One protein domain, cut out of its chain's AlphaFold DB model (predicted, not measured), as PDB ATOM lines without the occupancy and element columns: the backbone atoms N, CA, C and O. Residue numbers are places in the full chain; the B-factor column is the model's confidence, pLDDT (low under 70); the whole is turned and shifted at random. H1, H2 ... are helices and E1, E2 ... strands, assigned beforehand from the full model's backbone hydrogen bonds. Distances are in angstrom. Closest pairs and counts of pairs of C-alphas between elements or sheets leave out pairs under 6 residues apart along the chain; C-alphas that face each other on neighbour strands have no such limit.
ATOM      1  N   SER A 298     151.195 113.562 126.108       62.06
ATOM      2  CA  SER A 298     150.931 113.414 127.545       62.06
ATOM      3  C   SER A 298     151.536 114.523 128.424       62.06
ATOM      4  O   SER A 298     151.034 114.752 129.524       62.06
ATOM      5  N   GLU A 299     152.585 115.215 127.976       68.56
ATOM      6  CA  GLU A 299     153.240 116.325 128.682       68.56
ATOM      7  C   GLU A 299     152.474 117.635 128.483       68.56
ATOM      8  O   GLU A 299     152.105 118.275 129.468       68.56
ATOM      9  N   ILE A 300     152.115 117.955 127.234       70.69
ATOM     10  CA  ILE A 300     151.253 119.096 126.873       70.69
ATOM     11  C   ILE A 300     149.934 119.024 127.658       70.69
ATOM     12  O   ILE A 300     149.523 119.977 128.323       70.69
ATOM     13  N   THR A 301     149.314 117.841 127.667       74.69
ATOM     14  CA  THR A 301     148.079 117.565 128.412       74.69
ATOM     15  C   THR A 301     148.248 117.830 129.912       74.69
ATOM     16  O   THR A 301     147.391 118.474 130.526       74.69
ATOM     17  N   LYS A 302     149.361 117.380 130.517       77.06
ATOM     18  CA  LYS A 302     149.686 117.629 131.935       77.06
ATOM     19  C   LYS A 302     149.914 119.112 132.231       77.06
ATOM     20  O   LYS A 302     149.582 119.559 133.328       77.06
ATOM     21  N   GLU A 303     150.456 119.869 131.281       78.19
ATOM     22  CA  GLU A 303     150.720 121.298 131.437       78.19
ATOM     23  C   GLU A 303     149.447 122.158 131.317       78.19
ATOM     24  O   GLU A 303     149.260 123.083 132.113       78.19
ATOM     25  N   ILE A 304     148.564 121.848 130.360       81.88
ATOM     26  CA  ILE A 304     147.335 122.610 130.062       81.88
ATOM     27  C   ILE A 304     146.176 122.244 131.004       81.88
ATOM     28  O   ILE A 304     145.414 123.124 131.427       81.88
ATOM     29  N   GLY A 305     146.035 120.960 131.355       78.00
ATOM     30  CA  GLY A 305     144.951 120.427 132.187       78.00
ATOM     31  C   GLY A 305     144.642 121.230 133.463       78.00
ATOM     32  O   GLY A 305     143.488 121.631 133.638       78.00
ATOM     33  N   PRO A 306     145.630 121.538 134.331       80.81
ATOM     34  CA  PRO A 306     145.393 122.242 135.593       80.81
ATOM     35  C   PRO A 306     145.268 123.771 135.452       80.81
ATOM     36  O   PRO A 306     144.915 124.446 136.422       80.81
ATOM     37  N   ARG A 307     145.573 124.354 134.284       85.00
ATOM     38  CA  ARG A 307     145.601 125.816 134.108       85.00
ATOM     39  C   ARG A 307     144.202 126.377 133.889       85.00
ATOM     40  O   ARG A 307     143.406 125.841 133.119       85.00
ATOM     41  N   MET A 308     143.906 127.491 134.554       84.25
ATOM     42  CA  MET A 308     142.569 128.096 134.586       84.25
ATOM     43  C   MET A 308     142.349 129.171 133.518       84.25
ATOM     44  O   MET A 308     141.201 129.561 133.296       84.25
ATOM     45  N   ILE A 309     143.413 129.669 132.881       86.31
ATOM     46  CA  ILE A 309     143.332 130.726 131.865       86.31
ATOM     47  C   ILE A 309     144.141 130.365 130.621       86.31
ATOM     48  O   ILE A 309     145.319 130.025 130.720       86.31
ATOM     49  N   ALA A 310     143.519 130.538 129.458       88.12
ATOM     50  CA  ALA A 310     144.189 130.650 128.172       88.12
ATOM     51  C   ALA A 310     144.288 132.137 127.784       88.12
ATOM     52  O   ALA A 310     143.286 132.856 127.774       88.12
ATOM     53  N   LEU A 311     145.494 132.609 127.477       86.94
ATOM     54  CA  LEU A 311     145.742 133.938 126.919       86.94
ATOM     55  C   LEU A 311     145.880 133.808 125.405       86.94
ATOM     56  O   LEU A 311     146.851 133.229 124.934       86.94
ATOM     57  N   VAL A 312     144.910 134.320 124.652       85.56
ATOM     58  CA  VAL A 312     144.820 134.096 123.202       85.56
ATOM     59  C   VAL A 312     145.258 135.351 122.446       85.56
ATOM     60  O   VAL A 312     144.630 136.404 122.569       85.56
ATOM     61  N   ASN A 313     146.330 135.245 121.664       83.69
ATOM     62  CA  ASN A 313     146.799 136.266 120.725       83.69
ATOM     63  C   ASN A 313     146.487 135.830 119.289       83.69
ATOM     64  O   ASN A 313     146.623 134.656 118.982       83.69
ATOM     65  N   LEU A 314     146.155 136.763 118.397       81.25
ATOM     66  CA  LEU A 314     146.261 136.549 116.948       81.25
ATOM     67  C   LEU A 314     147.638 137.040 116.484       81.25
ATOM     68  O   LEU A 314     148.058 138.121 116.915       81.25
ATOM     69  N   GLN A 315     148.330 136.280 115.631       77.12
ATOM     70  CA  GLN A 315     149.621 136.685 115.060       77.12
ATOM     71  C   GLN A 315     149.803 136.199 113.610       77.12
ATOM     72  O   GLN A 315     150.764 135.506 113.291       77.12
ATOM     73  N   TYR A 316     148.909 136.610 112.710       72.69
ATOM     74  CA  TYR A 316     148.978 136.255 111.290       72.69
ATOM     75  C   TYR A 316     148.511 137.387 110.373       72.69
ATOM     76  O   TYR A 316     147.621 138.161 110.728       72.69
ATOM     77  N   GLY A 317     149.103 137.492 109.179       73.19
ATOM     78  CA  GLY A 317     148.799 138.545 108.206       73.19
ATOM     79  C   GLY A 317     148.760 139.950 108.846       73.19
ATOM     80  O   GLY A 317     149.760 140.393 109.415       73.19
ATOM     81  N   PRO A 318     147.622 140.674 108.795       69.81
ATOM     82  CA  PRO A 318     147.453 141.976 109.449       69.81
ATOM     83  C   PRO A 318     147.054 141.886 110.936       69.81
ATOM     84  O   PRO A 318     146.983 142.910 111.619       69.81
ATOM     85  N   PHE A 319     146.712 140.695 111.433       75.88
ATOM     86  CA  PHE A 319     146.187 140.470 112.774       75.88
ATOM     87  C   PHE A 319     147.337 140.217 113.748       75.88
ATOM     88  O   PHE A 319     147.799 139.091 113.907       75.88
ATOM     89  N   CYS A 320     147.771 141.271 114.437       76.75
ATOM     90  CA  CYS A 320     148.628 141.151 115.611       76.75
ATOM     91  C   CYS A 320     147.910 141.730 116.832       76.75
ATOM     92  O   CYS A 320     147.631 142.930 116.885       76.75
ATOM     93  N   SER A 321     147.602 140.883 117.814       76.75
ATOM     94  CA  SER A 321     146.996 141.303 119.079       76.75
ATOM     95  C   SER A 321     148.032 142.024 119.957       76.75
ATOM     96  O   SER A 321     148.948 141.366 120.450       76.75
ATOM     97  N   PRO A 322     147.898 143.340 120.235       80.44
ATOM     98  CA  PRO A 322     148.819 144.047 121.135       80.44
ATOM     99  C   PRO A 322     148.646 143.617 122.602       80.44
ATOM    100  O   PRO A 322     149.516 143.853 123.435       80.44
ATOM    101  N   THR A 323     147.514 142.989 122.912       84.62
ATOM    102  CA  THR A 323     147.112 142.460 124.219       84.62
ATOM    103  C   THR A 323     146.281 141.195 123.974       84.62
ATOM    104  O   THR A 323     145.333 141.284 123.183       84.62
ATOM    105  N   PRO A 324     146.562 140.054 124.628       86.38
ATOM    106  CA  PRO A 324     145.784 138.830 124.447       86.38
ATOM    107  C   PRO A 324     144.364 138.953 125.006       86.38
ATOM    108  O   PRO A 324     144.129 139.657 125.992       86.38
ATOM    109  N   ALA A 325     143.431 138.195 124.437       86.06
ATOM    110  CA  ALA A 325     142.130 137.925 125.044       86.06
ATOM    111  C   ALA A 325     142.283 136.954 126.230       86.06
ATOM    112  O   ALA A 325     143.102 136.034 126.183       86.06
ATOM    113  N   SER A 326     141.495 137.149 127.292       88.25
ATOM    114  CA  SER A 326     141.548 136.326 128.510       88.25
ATOM    115  C   SER A 326     140.400 135.321 128.551       88.25
ATOM    116  O   SER A 326     139.292 135.640 128.989       88.25
ATOM    117  N   PHE A 327     140.692 134.085 128.150       87.12
ATOM    118  CA  PHE A 327     139.757 132.967 128.166       87.12
ATOM    119  C   PHE A 327     139.850 132.201 129.489       87.12
ATOM    120  O   PHE A 327     140.859 131.576 129.808       87.12
ATOM    121  N   ILE A 328     138.774 132.242 130.268       86.56
ATOM    122  CA  ILE A 328     138.636 131.592 131.574       86.56
ATOM    123  C   ILE A 328     138.064 130.188 131.382       86.56
ATOM    124  O   ILE A 328     137.009 130.036 130.768       86.56
ATOM    125  N   ARG A 329     138.701 129.167 131.961       86.19
ATOM    126  CA  ARG A 329     138.196 127.789 131.992       86.19
ATOM    127  C   ARG A 329     136.855 127.714 132.738       86.19
ATOM    128  O   ARG A 329     136.764 128.102 133.903       86.19
ATOM    129  N   ILE A 330     135.831 127.181 132.072       83.38
ATOM    130  CA  ILE A 330     134.489 126.925 132.625       83.38
ATOM    131  C   ILE A 330     134.100 125.439 132.629       83.38
ATOM    132  O   ILE A 330     133.148 125.077 133.315       83.38
ATOM    133  N   GLY A 331     134.823 124.587 131.893       79.56
ATOM    134  CA  GLY A 331     134.674 123.130 131.911       79.56
ATOM    135  C   GLY A 331     135.984 122.409 132.271       79.56
ATOM    136  O   GLY A 331     137.068 122.955 132.021       79.56
ATOM    137  N   PRO A 332     135.915 121.199 132.860       82.12
ATOM    138  CA  PRO A 332     137.095 120.370 133.117       82.12
ATOM    139  C   PRO A 332     137.803 119.968 131.813       82.12
ATOM    140  O   PRO A 332     137.273 120.159 130.717       82.12
ATOM    141  N   SER A 333     139.008 119.410 131.933       83.38
ATOM    142  CA  SER A 333     139.613 118.654 130.833       83.38
ATOM    143  C   SER A 333     138.930 117.290 130.719       83.38
ATOM    144  O   SER A 333     138.650 116.652 131.732       83.38
ATOM    145  N   CYS A 334     138.676 116.841 129.494       82.31
ATOM    146  CA  CYS A 334     138.181 115.497 129.198       82.31
ATOM    147  C   CYS A 334     139.323 114.467 129.123       82.31
ATOM    148  O   CYS A 334     139.057 113.266 129.056       82.31
ATOM    149  N   ALA A 335     140.585 114.910 129.138       80.88
ATOM    150  CA  ALA A 335     141.746 114.036 129.023       80.88
ATOM    151  C   ALA A 335     141.775 112.943 130.117       80.88
ATOM    152  O   ALA A 335     141.525 113.259 131.286       80.88
ATOM    153  N   PRO A 336     142.143 111.684 129.794       74.25
ATOM    154  CA  PRO A 336     142.078 110.560 130.740       74.25
ATOM    155  C   PRO A 336     142.837 110.780 132.056       74.25
ATOM    156  O   PRO A 336     142.404 110.315 133.103       74.25
ATOM    157  N   VAL A 337     143.938 111.536 132.014       72.12
ATOM    158  CA  VAL A 337     144.797 111.856 133.174       72.12
ATOM    159  C   VAL A 337     144.089 112.740 134.220       72.12
ATOM    160  O   VAL A 337     144.536 112.809 135.360       72.12
ATOM    161  N   PHE A 338     142.989 113.408 133.854       69.31
ATOM    162  CA  PHE A 338     142.304 114.407 134.688       69.31
ATOM    163  C   PHE A 338     140.871 114.021 135.097       69.31
ATOM    164  O   PHE A 338     140.169 114.824 135.716       69.31
ATOM    165  N   GLN A 339     140.423 112.799 134.794       59.00
ATOM    166  CA  GLN A 339     139.111 112.310 135.222       59.00
ATOM    167  C   GLN A 339     139.170 111.592 136.588       59.00
ATOM    168  O   GLN A 339     139.984 110.684 136.743       59.00
ATOM    169  N   PRO A 340     138.249 111.854 137.539       49.72
ATOM    170  CA  PRO A 340     137.384 113.017 137.667       49.72
ATOM    171  C   PRO A 340     137.527 113.661 139.057       49.72
ATOM    172  O   PRO A 340     136.671 113.481 139.926       49.72
ATOM    173  N   GLU A 341     138.541 114.505 139.254       45.50
ATOM    174  CA  GLU A 341     138.363 115.600 140.208       45.50
ATOM    175  C   GLU A 341     137.607 116.719 139.494       45.50
ATOM    176  O   GLU A 341     138.128 117.406 138.612       45.50
ATOM    177  N   LEU A 342     136.340 116.903 139.878       48.16
ATOM    178  CA  LEU A 342     135.613 118.132 139.592       48.16
ATOM    179  C   LEU A 342     136.474 119.292 140.097       48.16
ATOM    180  O   LEU A 342     136.539 119.516 141.307       48.16
ATOM    181  N   ILE A 343     137.096 120.048 139.182       50.72
ATOM    182  CA  ILE A 343     137.712 121.338 139.502       50.72
ATOM    183  C   ILE A 343     136.569 122.245 139.959       50.72
ATOM    184  O   ILE A 343     135.916 122.924 139.165       50.72
ATOM    185  N   GLN A 344     136.285 122.186 141.260       48.12
ATOM    186  CA  GLN A 344     135.229 122.923 141.930       48.12
ATOM    187  C   GLN A 344     135.457 124.392 141.598       48.12
ATOM    188  O   GLN A 344     136.487 124.930 142.002       48.12
ATOM    189  N   MET A 345     134.550 124.994 140.809       52.62
ATOM    190  CA  MET A 345     134.786 126.270 140.119       52.62
ATOM    191  C   MET A 345     135.405 127.298 141.064       52.62
ATOM    192  O   MET A 345     134.710 127.926 141.869       52.62
ATOM    193  N   GLN A 346     136.731 127.444 140.987       55.91
ATOM    194  CA  GLN A 346     137.447 128.256 141.953       55.91
ATOM    195  C   GLN A 346     137.008 129.702 141.759       55.91
ATOM    196  O   GLN A 346     136.895 130.187 140.630       55.91
ATOM    197  N   LYS A 347     136.741 130.399 142.870       63.69
ATOM    198  CA  LYS A 347     136.388 131.822 142.835       63.69
ATOM    199  C   LYS A 347     137.455 132.552 142.025       63.69
ATOM    200  O   LYS A 347     138.626 132.497 142.397       63.69
ATOM    201  N   LEU A 348     137.035 133.208 140.940       69.94
ATOM    202  CA  LEU A 348     137.938 133.878 140.005       69.94
ATOM    203  C   LEU A 348     138.945 134.737 140.763       69.94
ATOM    204  O   LEU A 348     138.570 135.661 141.495       69.94
ATOM    205  N   LYS A 349     140.227 134.401 140.604       77.44
ATOM    206  CA  LYS A 349     141.312 135.165 141.205       77.44
ATOM    207  C   LYS A 349     141.382 136.510 140.490       77.44
ATOM    208  O   LYS A 349     140.998 136.652 139.334       77.44
ATOM    209  N   ARG A 350     141.863 137.536 141.188       80.75
ATOM    210  CA  ARG A 350     142.103 138.840 140.552       80.75
ATOM    211  C   ARG A 350     143.374 138.826 139.697       80.75
ATOM    212  O   ARG A 350     143.438 139.529 138.700       80.75
ATOM    213  N   LYS A 351     144.373 138.064 140.135       86.12
ATOM    214  CA  LYS A 351     145.708 137.937 139.550       86.12
ATOM    215  C   LYS A 351     145.999 136.455 139.368       86.12
ATOM    216  O   LYS A 351     145.664 135.680 140.262       86.12
ATOM    217  N   TYR A 352     146.651 136.115 138.267       84.94
ATOM    218  CA  TYR A 352     147.105 134.770 137.941       84.94
ATOM    219  C   TYR A 352     148.613 134.799 137.684       84.94
ATOM    220  O   TYR A 352     149.119 135.694 137.001       84.94
ATOM    221  N   LEU A 353     149.339 133.852 138.270       86.19
ATOM    222  CA  LEU A 353     150.776 133.656 138.090       86.19
ATOM    223  C   LEU A 353     151.056 132.772 136.865       86.19
ATOM    224  O   LEU A 353     150.165 132.089 136.369       86.19
ATOM    225  N   ALA A 354     152.307 132.748 136.397       82.44
ATOM    226  CA  ALA A 354     152.710 132.051 135.166       82.44
ATOM    227  C   ALA A 354     152.406 130.535 135.122       82.44
ATOM    228  O   ALA A 354     152.347 129.966 134.040       82.44
ATOM    229  N   HIS A 355     152.194 129.883 136.270       79.75
ATOM    230  CA  HIS A 355     151.792 128.472 136.347       79.75
ATOM    231  C   HIS A 355     150.265 128.261 136.301       79.75
ATOM    232  O   HIS A 355     149.806 127.127 136.249       79.75
ATOM    233  N   GLU A 356     149.468 129.333 136.353       83.38
ATOM    234  CA  GLU A 356     147.999 129.283 136.391       83.38
ATOM    235  C   GLU A 356     147.354 129.619 135.035       83.38
ATOM    236  O   GLU A 356     146.157 129.381 134.846       83.38
ATOM    237  N   TYR A 357     148.139 130.166 134.101       85.38
ATOM    238  CA  TYR A 357     147.732 130.490 132.735       85.38
ATOM    239  C   TYR A 357     148.711 129.919 131.705       85.38
ATOM    240  O   TYR A 357     149.874 129.667 132.006       85.38
ATOM    241  N   PHE A 358     148.251 129.730 130.476       86.25
ATOM    242  CA  PHE A 358     149.076 129.424 129.303       86.25
ATOM    243  C   PHE A 358     148.761 130.425 128.189       86.25
ATOM    244  O   PHE A 358     147.780 131.162 128.278       86.25
ATOM    245  N   THR A 359     149.617 130.500 127.172       82.38
ATOM    246  CA  THR A 359     149.430 131.408 126.031       82.38
ATOM    247  C   THR A 359     149.218 130.586 124.772       82.38
ATOM    248  O   THR A 359     149.924 129.608 124.564       82.38
ATOM    249  N   LEU A 360     148.254 130.995 123.954       83.75
ATOM    250  CA  LEU A 360     147.972 130.451 122.634       83.75
ATOM    251  C   LEU A 360     148.173 131.584 121.628       83.75
ATOM    252  O   LEU A 360     147.585 132.658 121.773       83.75
ATOM    253  N   VAL A 361     149.024 131.361 120.633       81.56
ATOM    254  CA  VAL A 361     149.211 132.277 119.504       81.56
ATOM    255  C   VAL A 361     148.508 131.656 118.313       81.56
ATOM    256  O   VAL A 361     148.864 130.550 117.938       81.56
ATOM    257  N   LEU A 362     147.477 132.315 117.789       78.94
ATOM    258  CA  LEU A 362     146.686 131.824 116.669       78.94
ATOM    259  C   LEU A 362     147.267 132.269 115.330       78.94
ATOM    260  O   LEU A 362     147.653 133.434 115.195       78.94
ATOM    261  N   ASP A 363     147.216 131.358 114.359       70.75
ATOM    262  CA  ASP A 363     147.651 131.522 112.970       70.75
ATOM    263  C   ASP A 363     146.451 131.639 111.992       70.75
ATOM    264  O   ASP A 363     145.282 131.729 112.399       70.75
ATOM    265  N   GLU A 364     146.733 131.659 110.682       69.06
ATOM    266  CA  GLU A 364     145.723 131.779 109.617       69.06
ATOM    267  C   GLU A 364     144.714 130.623 109.635       69.06
ATOM    268  O   GLU A 364     145.112 129.471 109.800       69.06
ATOM    269  N   PRO A 365     143.404 130.885 109.462       67.62
ATOM    270  CA  PRO A 365     142.391 129.854 109.621       67.62
ATOM    271  C   PRO A 365     142.479 128.742 108.564       67.62
ATOM    272  O   PRO A 365     142.477 129.011 107.369       67.62
ATOM    273  N   GLY A 366     142.480 127.486 109.018       57.69
ATOM    274  CA  GLY A 366     142.583 126.271 108.203       57.69
ATOM    275  C   GLY A 366     141.257 125.567 107.880       57.69
ATOM    276  O   GLY A 366     141.284 124.416 107.460       57.69
ATOM    277  N   GLY A 367     140.093 126.187 108.114       54.34
ATOM    278  CA  GLY A 367     138.788 125.609 107.751       54.34
ATOM    279  C   GLY A 367     137.573 126.370 108.301       54.34
ATOM    280  O   GLY A 367     137.718 127.361 109.016       54.34
ATOM    281  N   GLU A 368     136.354 125.901 108.024       51.94
ATOM    282  CA  GLU A 368     135.108 126.434 108.604       51.94
ATOM    283  C   GLU A 368     134.147 125.282 108.951       51.94
ATOM    284  O   GLU A 368     133.812 124.472 108.094       51.94
ATOM    285  N   GLY A 369     133.724 125.194 110.214       53.03
ATOM    286  CA  GLY A 369     132.818 124.156 110.717       53.03
ATOM    287  C   GLY A 369     131.374 124.641 110.881       53.03
ATOM    288  O   GLY A 369     131.072 125.834 110.764       53.03
ATOM    289  N   SER A 370     130.476 123.719 111.240       46.62
ATOM    290  CA  SER A 370     129.057 124.001 111.524       46.62
ATOM    291  C   SER A 370     128.868 125.106 112.588       46.62
ATOM    292  O   SER A 370     127.939 125.923 112.512       46.62
ATOM    293  N   THR A 371     129.801 125.176 113.546       41.78
ATOM    294  CA  THR A 371     129.770 126.031 114.739       41.78
ATOM    295  C   THR A 371     130.740 127.237 114.723       41.78
ATOM    296  O   THR A 371     130.510 128.158 115.511       41.78
ATOM    297  N   GLY A 372     131.730 127.339 113.805       54.97
ATOM    298  CA  GLY A 372     132.697 128.474 113.732       54.97
ATOM    299  C   GLY A 372     133.825 128.401 112.649       54.97
ATOM    300  O   GLY A 372     133.742 127.547 111.779       54.97
ATOM    301  N   ILE A 373     134.870 129.272 112.665       60.09
ATOM    302  CA  ILE A 373     136.001 129.397 111.659       60.09
ATOM    303  C   ILE A 373     137.412 129.011 112.161       60.09
ATOM    304  O   ILE A 373     138.007 129.703 112.986       60.09
ATOM    305  N   VAL A 374     137.956 127.896 111.696       58.47
ATOM    306  CA  VAL A 374     138.983 127.068 112.341       58.47
ATOM    307  C   VAL A 374     140.399 127.732 112.335       58.47
ATOM    308  O   VAL A 374     140.942 127.851 111.255       58.47
ATOM    309  N   HIS A 375     141.048 128.113 113.462       62.94
ATOM    310  CA  HIS A 375     142.411 128.732 113.569       62.94
ATOM    311  C   HIS A 375     143.502 127.863 114.237       62.94
ATOM    312  O   HIS A 375     143.275 127.452 115.380       62.94
ATOM    313  N   PRO A 376     144.677 127.622 113.607       59.34
ATOM    314  CA  PRO A 376     145.825 126.939 114.215       59.34
ATOM    315  C   PRO A 376     146.355 127.692 115.441       59.34
ATOM    316  O   PRO A 376     146.214 128.910 115.484       59.34
ATOM    317  N   ALA A 377     146.985 127.002 116.400       58.75
ATOM    318  CA  ALA A 377     147.597 127.623 117.573       58.75
ATOM    319  C   ALA A 377     149.002 127.084 117.900       58.75
ATOM    320  O   ALA A 377     149.191 125.872 118.036       58.75
ATOM    321  N   THR A 378     149.959 127.982 118.166       59.22
ATOM    322  CA  THR A 378     151.310 127.669 118.670       59.22
ATOM    323  C   THR A 378     151.317 127.299 120.168       59.22
ATOM    324  O   THR A 378     151.883 127.999 121.006       59.22
ATOM    325  N   LEU A 379     150.643 126.201 120.509       56.03
ATOM    326  CA  LEU A 379     150.872 125.351 121.697       56.03
ATOM    327  C   LEU A 379     150.211 123.973 121.482       56.03
ATOM    328  O   LEU A 379     149.763 123.346 122.434       56.03
ATOM    329  N   GLU A 380     150.021 123.595 120.215       40.34
ATOM    330  CA  GLU A 380     149.092 122.557 119.769       40.34
ATOM    331  C   GLU A 380     147.795 122.470 120.602       40.34
ATOM    332  O   GLU A 380     147.609 121.577 121.428       40.34
ATOM    333  N   ALA A 381     146.863 123.409 120.365       42.94
ATOM    334  CA  ALA A 381     145.486 123.308 120.859       42.94
ATOM    335  C   ALA A 381     144.420 124.005 119.967       42.94
ATOM    336  O   ALA A 381     144.484 125.202 119.706       42.94
ATOM    337  N   ARG A 382     143.391 123.256 119.549       39.97
ATOM    338  CA  ARG A 382     142.230 123.651 118.720       39.97
ATOM    339  C   ARG A 382     141.268 124.445 119.633       39.97
ATOM    340  O   ARG A 382     140.779 123.804 120.542       39.97
ATOM    341  N   ILE A 383     140.951 125.746 119.449       47.34
ATOM    342  CA  ILE A 383     139.916 126.551 120.199       47.34
ATOM    343  C   ILE A 383     138.514 126.846 119.512       47.34
ATOM    344  O   ILE A 383     138.423 127.829 118.786       47.34
ATOM    345  N   ASN A 384     137.368 126.157 119.744       47.94
ATOM    346  CA  ASN A 384     136.062 126.482 119.060       47.94
ATOM    347  C   ASN A 384     135.385 127.765 119.565       47.94
ATOM    348  O   ASN A 384     135.108 127.840 120.757       47.94
ATOM    349  N   LEU A 385     135.060 128.727 118.690       48.75
ATOM    350  CA  LEU A 385     134.714 130.119 119.033       48.75
ATOM    351  C   LEU A 385     133.364 130.588 118.399       48.75
ATOM    352  O   LEU A 385     133.335 131.287 117.376       48.75
ATOM    353  N   PRO A 386     132.210 130.253 119.013       43.56
ATOM    354  CA  PRO A 386     130.886 130.362 118.401       43.56
ATOM    355  C   PRO A 386     130.287 131.779 118.450       43.56
ATOM    356  O   PRO A 386     130.400 132.501 119.446       43.56
ATOM    357  N   SER A 387     129.526 132.134 117.408       52.69
ATOM    358  CA  SER A 387     128.830 133.419 117.257       52.69
ATOM    359  C   SER A 387     127.386 133.376 117.765       52.69
ATOM    360  O   SER A 387     126.475 132.921 117.070       52.69
ATOM    361  N   GLY A 388     127.131 133.984 118.922       60.44
ATOM    362  CA  GLY A 388     125.769 134.240 119.414       60.44
ATOM    363  C   GLY A 388     125.144 133.101 120.227       60.44
ATOM    364  O   GLY A 388     125.704 132.013 120.357       60.44
ATOM    365  N   GLU A 389     123.982 133.379 120.835       69.00
ATOM    366  CA  GLU A 389     123.441 132.562 121.934       69.00
ATOM    367  C   GLU A 389     123.166 131.099 121.543       69.00
ATOM    368  O   GLU A 389     123.450 130.207 122.339       69.00
ATOM    369  N   ASP A 390     122.667 130.822 120.335       71.44
ATOM    370  CA  ASP A 390     122.349 129.447 119.925       71.44
ATOM    371  C   ASP A 390     123.591 128.630 119.550       71.44
ATOM    372  O   ASP A 390     123.681 127.465 119.935       71.44
ATOM    373  N   GLN A 391     124.600 129.235 118.916       69.38
ATOM    374  CA  GLN A 391     125.884 128.558 118.692       69.38
ATOM    375  C   GLN A 391     126.609 128.295 120.025       69.38
ATOM    376  O   GLN A 391     127.186 127.229 120.216       69.38
ATOM    377  N   GLN A 392     126.494 129.197 121.011       73.31
ATOM    378  CA  GLN A 392     126.993 128.942 122.369       73.31
ATOM    379  C   GLN A 392     126.245 127.821 123.108       73.31
ATOM    380  O   GLN A 392     126.844 127.158 123.957       73.31
ATOM    381  N   LYS A 393     124.945 127.611 122.854       81.88
ATOM    382  CA  LYS A 393     124.216 126.447 123.394       81.88
ATOM    383  C   LYS A 393     124.744 125.158 122.771       81.88
ATOM    384  O   LYS A 393     125.052 124.233 123.513       81.88
ATOM    385  N   ARG A 394     124.907 125.134 121.442       80.94
ATOM    386  CA  ARG A 394     125.459 123.982 120.716       80.94
ATOM    387  C   ARG A 394     126.862 123.622 121.183       80.94
ATOM    388  O   ARG A 394     127.085 122.469 121.505       80.94
ATOM    389  N   LEU A 395     127.759 124.593 121.366       81.75
ATOM    390  CA  LEU A 395     129.110 124.287 121.847       81.75
ATOM    391  C   LEU A 395     129.138 123.758 123.295       81.75
ATOM    392  O   LEU A 395     129.954 122.905 123.634       81.75
ATOM    393  N   ARG A 396     128.237 124.232 124.172       84.81
ATOM    394  CA  ARG A 396     128.083 123.653 125.522       84.81
ATOM    395  C   ARG A 396     127.550 122.220 125.473       84.81
ATOM    396  O   ARG A 396     127.954 121.406 126.295       84.81
ATOM    397  N   HIS A 397     126.646 121.937 124.537       87.69
ATOM    398  CA  HIS A 397     126.106 120.601 124.289       87.69
ATOM    399  C   HIS A 397     127.183 119.657 123.738       87.69
ATOM    400  O   HIS A 397     127.434 118.617 124.337       87.69
ATOM    401  N   GLU A 398     127.904 120.080 122.698       88.62
ATOM    402  CA  GLU A 398     129.057 119.390 122.108       88.62
ATOM    403  C   GLU A 398     130.111 119.047 123.180       88.62
ATOM    404  O   GLU A 398     130.503 117.891 123.323       88.62
ATOM    405  N   PHE A 399     130.498 120.016 124.022       87.38
ATOM    406  CA  PHE A 399     131.392 119.775 125.163       87.38
ATOM    407  C   PHE A 399     130.840 118.733 126.155       87.38
ATOM    408  O   PHE A 399     131.600 117.931 126.704       87.38
ATOM    409  N   GLY A 400     129.524 118.718 126.382       88.62
ATOM    410  CA  GLY A 400     128.850 117.701 127.188       88.62
ATOM    411  C   GLY A 400     128.943 116.301 126.574       88.62
ATOM    412  O   GLY A 400     129.211 115.340 127.296       88.62
ATOM    413  N   VAL A 401     128.808 116.187 125.249       89.69
ATOM    414  CA  VAL A 401     128.979 114.919 124.520       89.69
ATOM    415  C   VAL A 401     130.430 114.439 124.593       89.69
ATOM    416  O   VAL A 401     130.653 113.294 124.984       89.69
ATOM    417  N   TYR A 402     131.422 115.303 124.344       90.38
ATOM    418  CA  TYR A 402     132.840 114.957 124.539       90.38
ATOM    419  C   TYR A 402     133.139 114.513 125.978       90.38
ATOM    420  O   TYR A 402     133.860 113.538 126.183       90.38
ATOM    421  N   SER A 403     132.564 115.187 126.981       88.31
ATOM    422  CA  SER A 403     132.716 114.807 128.393       88.31
ATOM    423  C   SER A 403     132.161 113.404 128.674       88.31
ATOM    424  O   SER A 403     132.790 112.623 129.385       88.31
ATOM    425  N   HIS A 404     131.008 113.059 128.093       89.75
ATOM    426  CA  HIS A 404     130.391 111.732 128.219       89.75
ATOM    427  C   HIS A 404     131.192 110.642 127.488       89.75
ATOM    428  O   HIS A 404     131.472 109.598 128.072       89.75
ATOM    429  N   LEU A 405     131.618 110.891 126.244       89.94
ATOM    430  CA  LEU A 405     132.459 109.968 125.467       89.94
ATOM    431  C   LEU A 405     133.780 109.670 126.189       89.94
ATOM    432  O   LEU A 405     134.192 108.514 126.292       89.94
ATOM    433  N   ALA A 406     134.399 110.700 126.769       88.62
ATOM    434  CA  ALA A 406     135.629 110.557 127.530       88.62
ATOM    435  C   ALA A 406     135.428 109.772 128.841       88.62
ATOM    436  O   ALA A 406     136.275 108.945 129.175       88.62
ATOM    437  N   GLN A 407     134.304 109.950 129.551       87.06
ATOM    438  CA  GLN A 407     133.937 109.119 130.715       87.06
ATOM    439  C   GLN A 407     133.699 107.647 130.351       87.06
ATOM    440  O   GLN A 407     133.860 106.761 131.192       87.06
ATOM    441  N   LYS A 408     133.308 107.373 129.103       88.19
ATOM    442  CA  LYS A 408     133.171 106.021 128.545       88.19
ATOM    443  C   LYS A 408     134.456 105.482 127.909       88.19
ATOM    444  O   LYS A 408     134.442 104.354 127.434       88.19
ATOM    445  N   GLN A 409     135.554 106.244 127.948       87.31
ATOM    446  CA  GLN A 409     136.866 105.874 127.398       87.31
ATOM    447  C   GLN A 409     136.820 105.489 125.904       87.31
ATOM    448  O   GLN A 409     137.570 104.625 125.448       87.31
ATOM    449  N   VAL A 410     135.938 106.147 125.140       88.25
ATOM    450  CA  VAL A 410     135.807 105.959 123.686       88.25
ATOM    451  C   VAL A 410     137.106 106.351 122.978       88.25
ATOM    452  O   VAL A 410     137.702 107.383 123.289       88.25
ATOM    453  N   LYS A 411     137.538 105.532 122.015       88.62
ATOM    454  CA  LYS A 411     138.755 105.757 121.215       88.62
ATOM    455  C   LYS A 411     138.432 106.389 119.857       88.62
ATOM    456  O   LYS A 411     137.326 106.233 119.351       88.62
ATOM    457  N   GLY A 412     139.412 107.082 119.269       84.50
ATOM    458  CA  GLY A 412     139.273 107.780 117.977       84.50
ATOM    459  C   GLY A 412     138.363 109.011 118.017       84.50
ATOM    460  O   GLY A 412     137.822 109.436 117.001       84.50
ATOM    461  N   VAL A 413     138.203 109.599 119.200       89.25
ATOM    462  CA  VAL A 413     137.608 110.920 119.395       89.25
ATOM    463  C   VAL A 413     138.706 111.823 119.945       89.25
ATOM    464  O   VAL A 413     139.472 111.410 120.814       89.25
ATOM    465  N   VAL A 414     138.805 113.037 119.411       86.12
ATOM    466  CA  VAL A 414     139.859 113.997 119.765       86.12
ATOM    467  C   VAL A 414     139.772 114.388 121.248       86.12
ATOM    468  O   VAL A 414     138.690 114.708 121.747       86.12
ATOM    469  N   THR A 415     140.904 114.407 121.964       85.00
ATOM    470  CA  THR A 415     140.941 114.836 123.371       85.00
ATOM    471  C   THR A 415     140.526 116.293 123.501       85.00
ATOM    472  O   THR A 415     141.106 117.168 122.867       85.00
ATOM    473  N   VAL A 416     139.573 116.583 124.384       86.25
ATOM    474  CA  VAL A 416     139.198 117.955 124.737       86.25
ATOM    475  C   VAL A 416     139.930 118.383 126.011       86.25
ATOM    476  O   VAL A 416     139.663 117.868 127.093       86.25
ATOM    477  N   HIS A 417     140.813 119.375 125.904       83.81
ATOM    478  CA  HIS A 417     141.517 119.997 127.033       83.81
ATOM    479  C   HIS A 417     140.630 120.911 127.878       83.81
ATOM    480  O   HIS A 417     140.994 121.232 129.011       83.81
ATOM    481  N   GLY A 418     139.467 121.318 127.362       84.12
ATOM    482  CA  GLY A 418     138.345 121.856 128.141       84.12
ATOM    483  C   GLY A 418     137.610 123.027 127.493       84.12
ATOM    484  O   GLY A 418     138.034 123.567 126.476       84.12
ATOM    485  N   LEU A 419     136.499 123.440 128.103       84.81
ATOM    486  CA  LEU A 419     135.707 124.588 127.654       84.81
ATOM    487  C   LEU A 419     136.109 125.869 128.398       84.81
ATOM    488  O   LEU A 419     136.200 125.888 129.627       84.81
ATOM    489  N   PHE A 420     136.283 126.954 127.654       85.56
ATOM    490  CA  PHE A 420     136.684 128.279 128.113       85.56
ATOM    491  C   PHE A 420     135.650 129.347 127.713       85.56
ATOM    492  O   PHE A 420     134.774 129.112 126.882       85.56
ATOM    493  N   CYS A 421     135.741 130.530 128.316       83.19
ATOM    494  CA  CYS A 421     134.887 131.688 128.057       83.19
ATOM    495  C   CYS A 421     135.713 132.975 128.158       83.19
ATOM    496  O   CYS A 421     136.362 133.201 129.182       83.19
ATOM    497  N   ASP A 422     135.694 133.818 127.130       80.62
ATOM    498  CA  ASP A 422     136.321 135.135 127.171       80.62
ATOM    499  C   ASP A 422     135.616 136.048 128.182       80.62
ATOM    500  O   ASP A 422     134.401 136.262 128.131       80.62
ATOM    501  N   SER A 423     136.409 136.617 129.088       74.81
ATOM    502  CA  SER A 423     135.951 137.557 130.112       74.81
ATOM    503  C   SER A 423     135.417 138.892 129.572       74.81
ATOM    504  O   SER A 423     134.619 139.528 130.265       74.81
ATOM    505  N   ASP A 424     135.830 139.314 128.368       72.94
ATOM    506  CA  ASP A 424     135.431 140.596 127.768       72.94
ATOM    507  C   ASP A 424     134.155 140.483 126.915       72.94
ATOM    508  O   ASP A 424     133.204 141.246 127.108       72.94
ATOM    509  N   SER A 425     134.122 139.540 125.971       71.00
ATOM    510  CA  SER A 425     133.033 139.372 124.994       71.00
ATOM    511  C   SER A 425     132.005 138.297 125.361       71.00
ATOM    512  O   SER A 425     130.900 138.294 124.813       71.00
ATOM    513  N   GLY A 426     132.343 137.369 126.262       72.94
ATOM    514  CA  GLY A 426     131.525 136.189 126.551       72.94
ATOM    515  C   GLY A 426     131.502 135.146 125.427       72.94
ATOM    516  O   GLY A 426     130.635 134.269 125.443       72.94
ATOM    517  N   VAL A 427     132.407 135.234 124.442       78.06
ATOM    518  CA  VAL A 427     132.636 134.181 123.439       78.06
ATOM    519  C   VAL A 427     133.183 132.932 124.137       78.06
ATOM    520  O   VAL A 427     134.062 133.021 124.990       78.06
ATOM    521  N   LEU A 428     132.652 131.757 123.799       78.06
ATOM    522  CA  LEU A 428     133.149 130.480 124.325       78.06
ATOM    523  C   LEU A 428     134.338 129.982 123.503       78.06
ATOM    524  O   LEU A 428     134.421 130.323 122.339       78.06
ATOM    525  N   GLY A 429     135.228 129.190 124.095       82.50
ATOM    526  CA  GLY A 429     136.396 128.585 123.448       82.50
ATOM    527  C   GLY A 429     136.498 127.103 123.809       82.50
ATOM    528  O   GLY A 429     136.756 126.814 124.970       82.50
ATOM    529  N   LEU A 430     136.294 126.150 122.896       82.81
ATOM    530  CA  LEU A 430     136.488 124.715 123.193       82.81
ATOM    531  C   LEU A 430     137.896 124.269 122.801       82.81
ATOM    532  O   LEU A 430     138.198 124.294 121.619       82.81
ATOM    533  N   LEU A 431     138.724 123.849 123.758       84.75
ATOM    534  CA  LEU A 431     140.122 123.476 123.535       84.75
ATOM    535  C   LEU A 431     140.290 121.963 123.267       84.75
ATOM    536  O   LEU A 431     139.824 121.189 124.101       84.75
ATOM    537  N   MET A 432     140.954 121.521 122.185       85.12
ATOM    538  CA  MET A 432     141.144 120.087 121.842       85.12
ATOM    539  C   MET A 432     142.454 119.740 121.074       85.12
ATOM    540  O   MET A 432     143.181 120.645 120.668       85.12
ATOM    541  N   ASP A 433     142.745 118.441 120.904       83.44
ATOM    542  CA  ASP A 433     143.916 117.829 120.217       83.44
ATOM    543  C   ASP A 433     143.824 117.781 118.665       83.44
ATOM    544  O   ASP A 433     142.835 118.216 118.067       83.44
TER     545      ASP A 433
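This is residues 298 to 433 of the 537 residues of the protein "Protein kinase domain-containing protein" of Hebeloma cylindrosporum h7 (UniProt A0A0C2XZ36). One six-stranded sheet curls like part of a barrel and folds back on itself, with E3, E1 and E2 facing E7 and E5 and with E6 as the hinge. The long helix H2 covers E6 and E7 on one face, the short helix H1 is on the opposite face, and the small strand E4 sits near E5 and the end of E3. The 136 printed residues hold two named helices and seven named strands, in the order H1, E1, E2, E3, E4, E5, H2, E6, E7; the mixed sheet has the order E3, E1, E2, E6, E7, E5. The class is mixed, helices and strands, with 63 residues, under half, in named elements. The whole is compact, with a radius of gyration of the C-alphas of 14.4 A, and rounded, spanning 43 by 35 by 30 A.

H1, residues 298 to 304, is on the sheet at a height of 9.8 A, beside the strands and over none of them. E1, residues 309 to 316, and E2, residues 325 to 329, form a hairpin, antiparallel at 144 degrees, with N 310 and O 327 within hydrogen-bond range at 2.9 A. E3, residues 357 to 362, is an edge strand, parallel to E1 at 21 degrees, with N 360 and O 311 2.8 A apart. The closest C-alphas of H1 and E3 are those of Ile 304 and Phe 358, at 7.1 A. E4, residues 373 to 375, pairs with no named strand. E5, residues 382 to 384, is the other edge strand; its closest C-alpha to E4 is that of Arg 382, 7.2 A from that of His 375. H2, residues 389 to 407, is on the sheet at a height of 9.2 A, on the opposite face from H1. E6, residues 416 to 422, is antiparallel to E2 at 127 degrees, with N 328 and O 421 2.8 A apart. E7, residues 428 to 432, forms a hairpin with E6, antiparallel at 159 degrees, with N 420 and O 429 2.7 A apart. E7 is antiparallel to E5 at 151 degrees, with N 384 and O 430 2.8 A apart. H2 lies over E6 and E7 and runs along the strands, at 23 degrees to E6 on the local plane; its closest C-alpha pair with E7 is Gln 392 and Leu 428, 6.6 A apart. E5, H2 and E6 make a split strand-helix-strand unit, two strands running the same way with E7 between them, and its crossover is right-handed. In H1 and H2 every O i to N i+4 pair is within hydrogen-bond range.

H1 begins at C-alpha 298, at (150.931, 113.414, 127.545). E1 is 22.0 A long, E2 12.9 A and E3 16.2 A. H2 is 27.1 A long, from C-alpha 389 at (123.441, 132.562, 121.934) to C-alpha 407. E6 measures 17.6 A and E7 13.3 A, and E7 ends at C-alpha 432, at (141.144, 120.087, 121.842).

The two C-alphas farthest apart are those of Pro 318 and Lys 408, at 43.1 A. The printed part has no cut. The link from E2 to E3, residues 330 to 356, is long. The mean pLDDT of the printed part is 74.4, and 41 residues are under 70, among them residues 338 to 348 and 364 to 389.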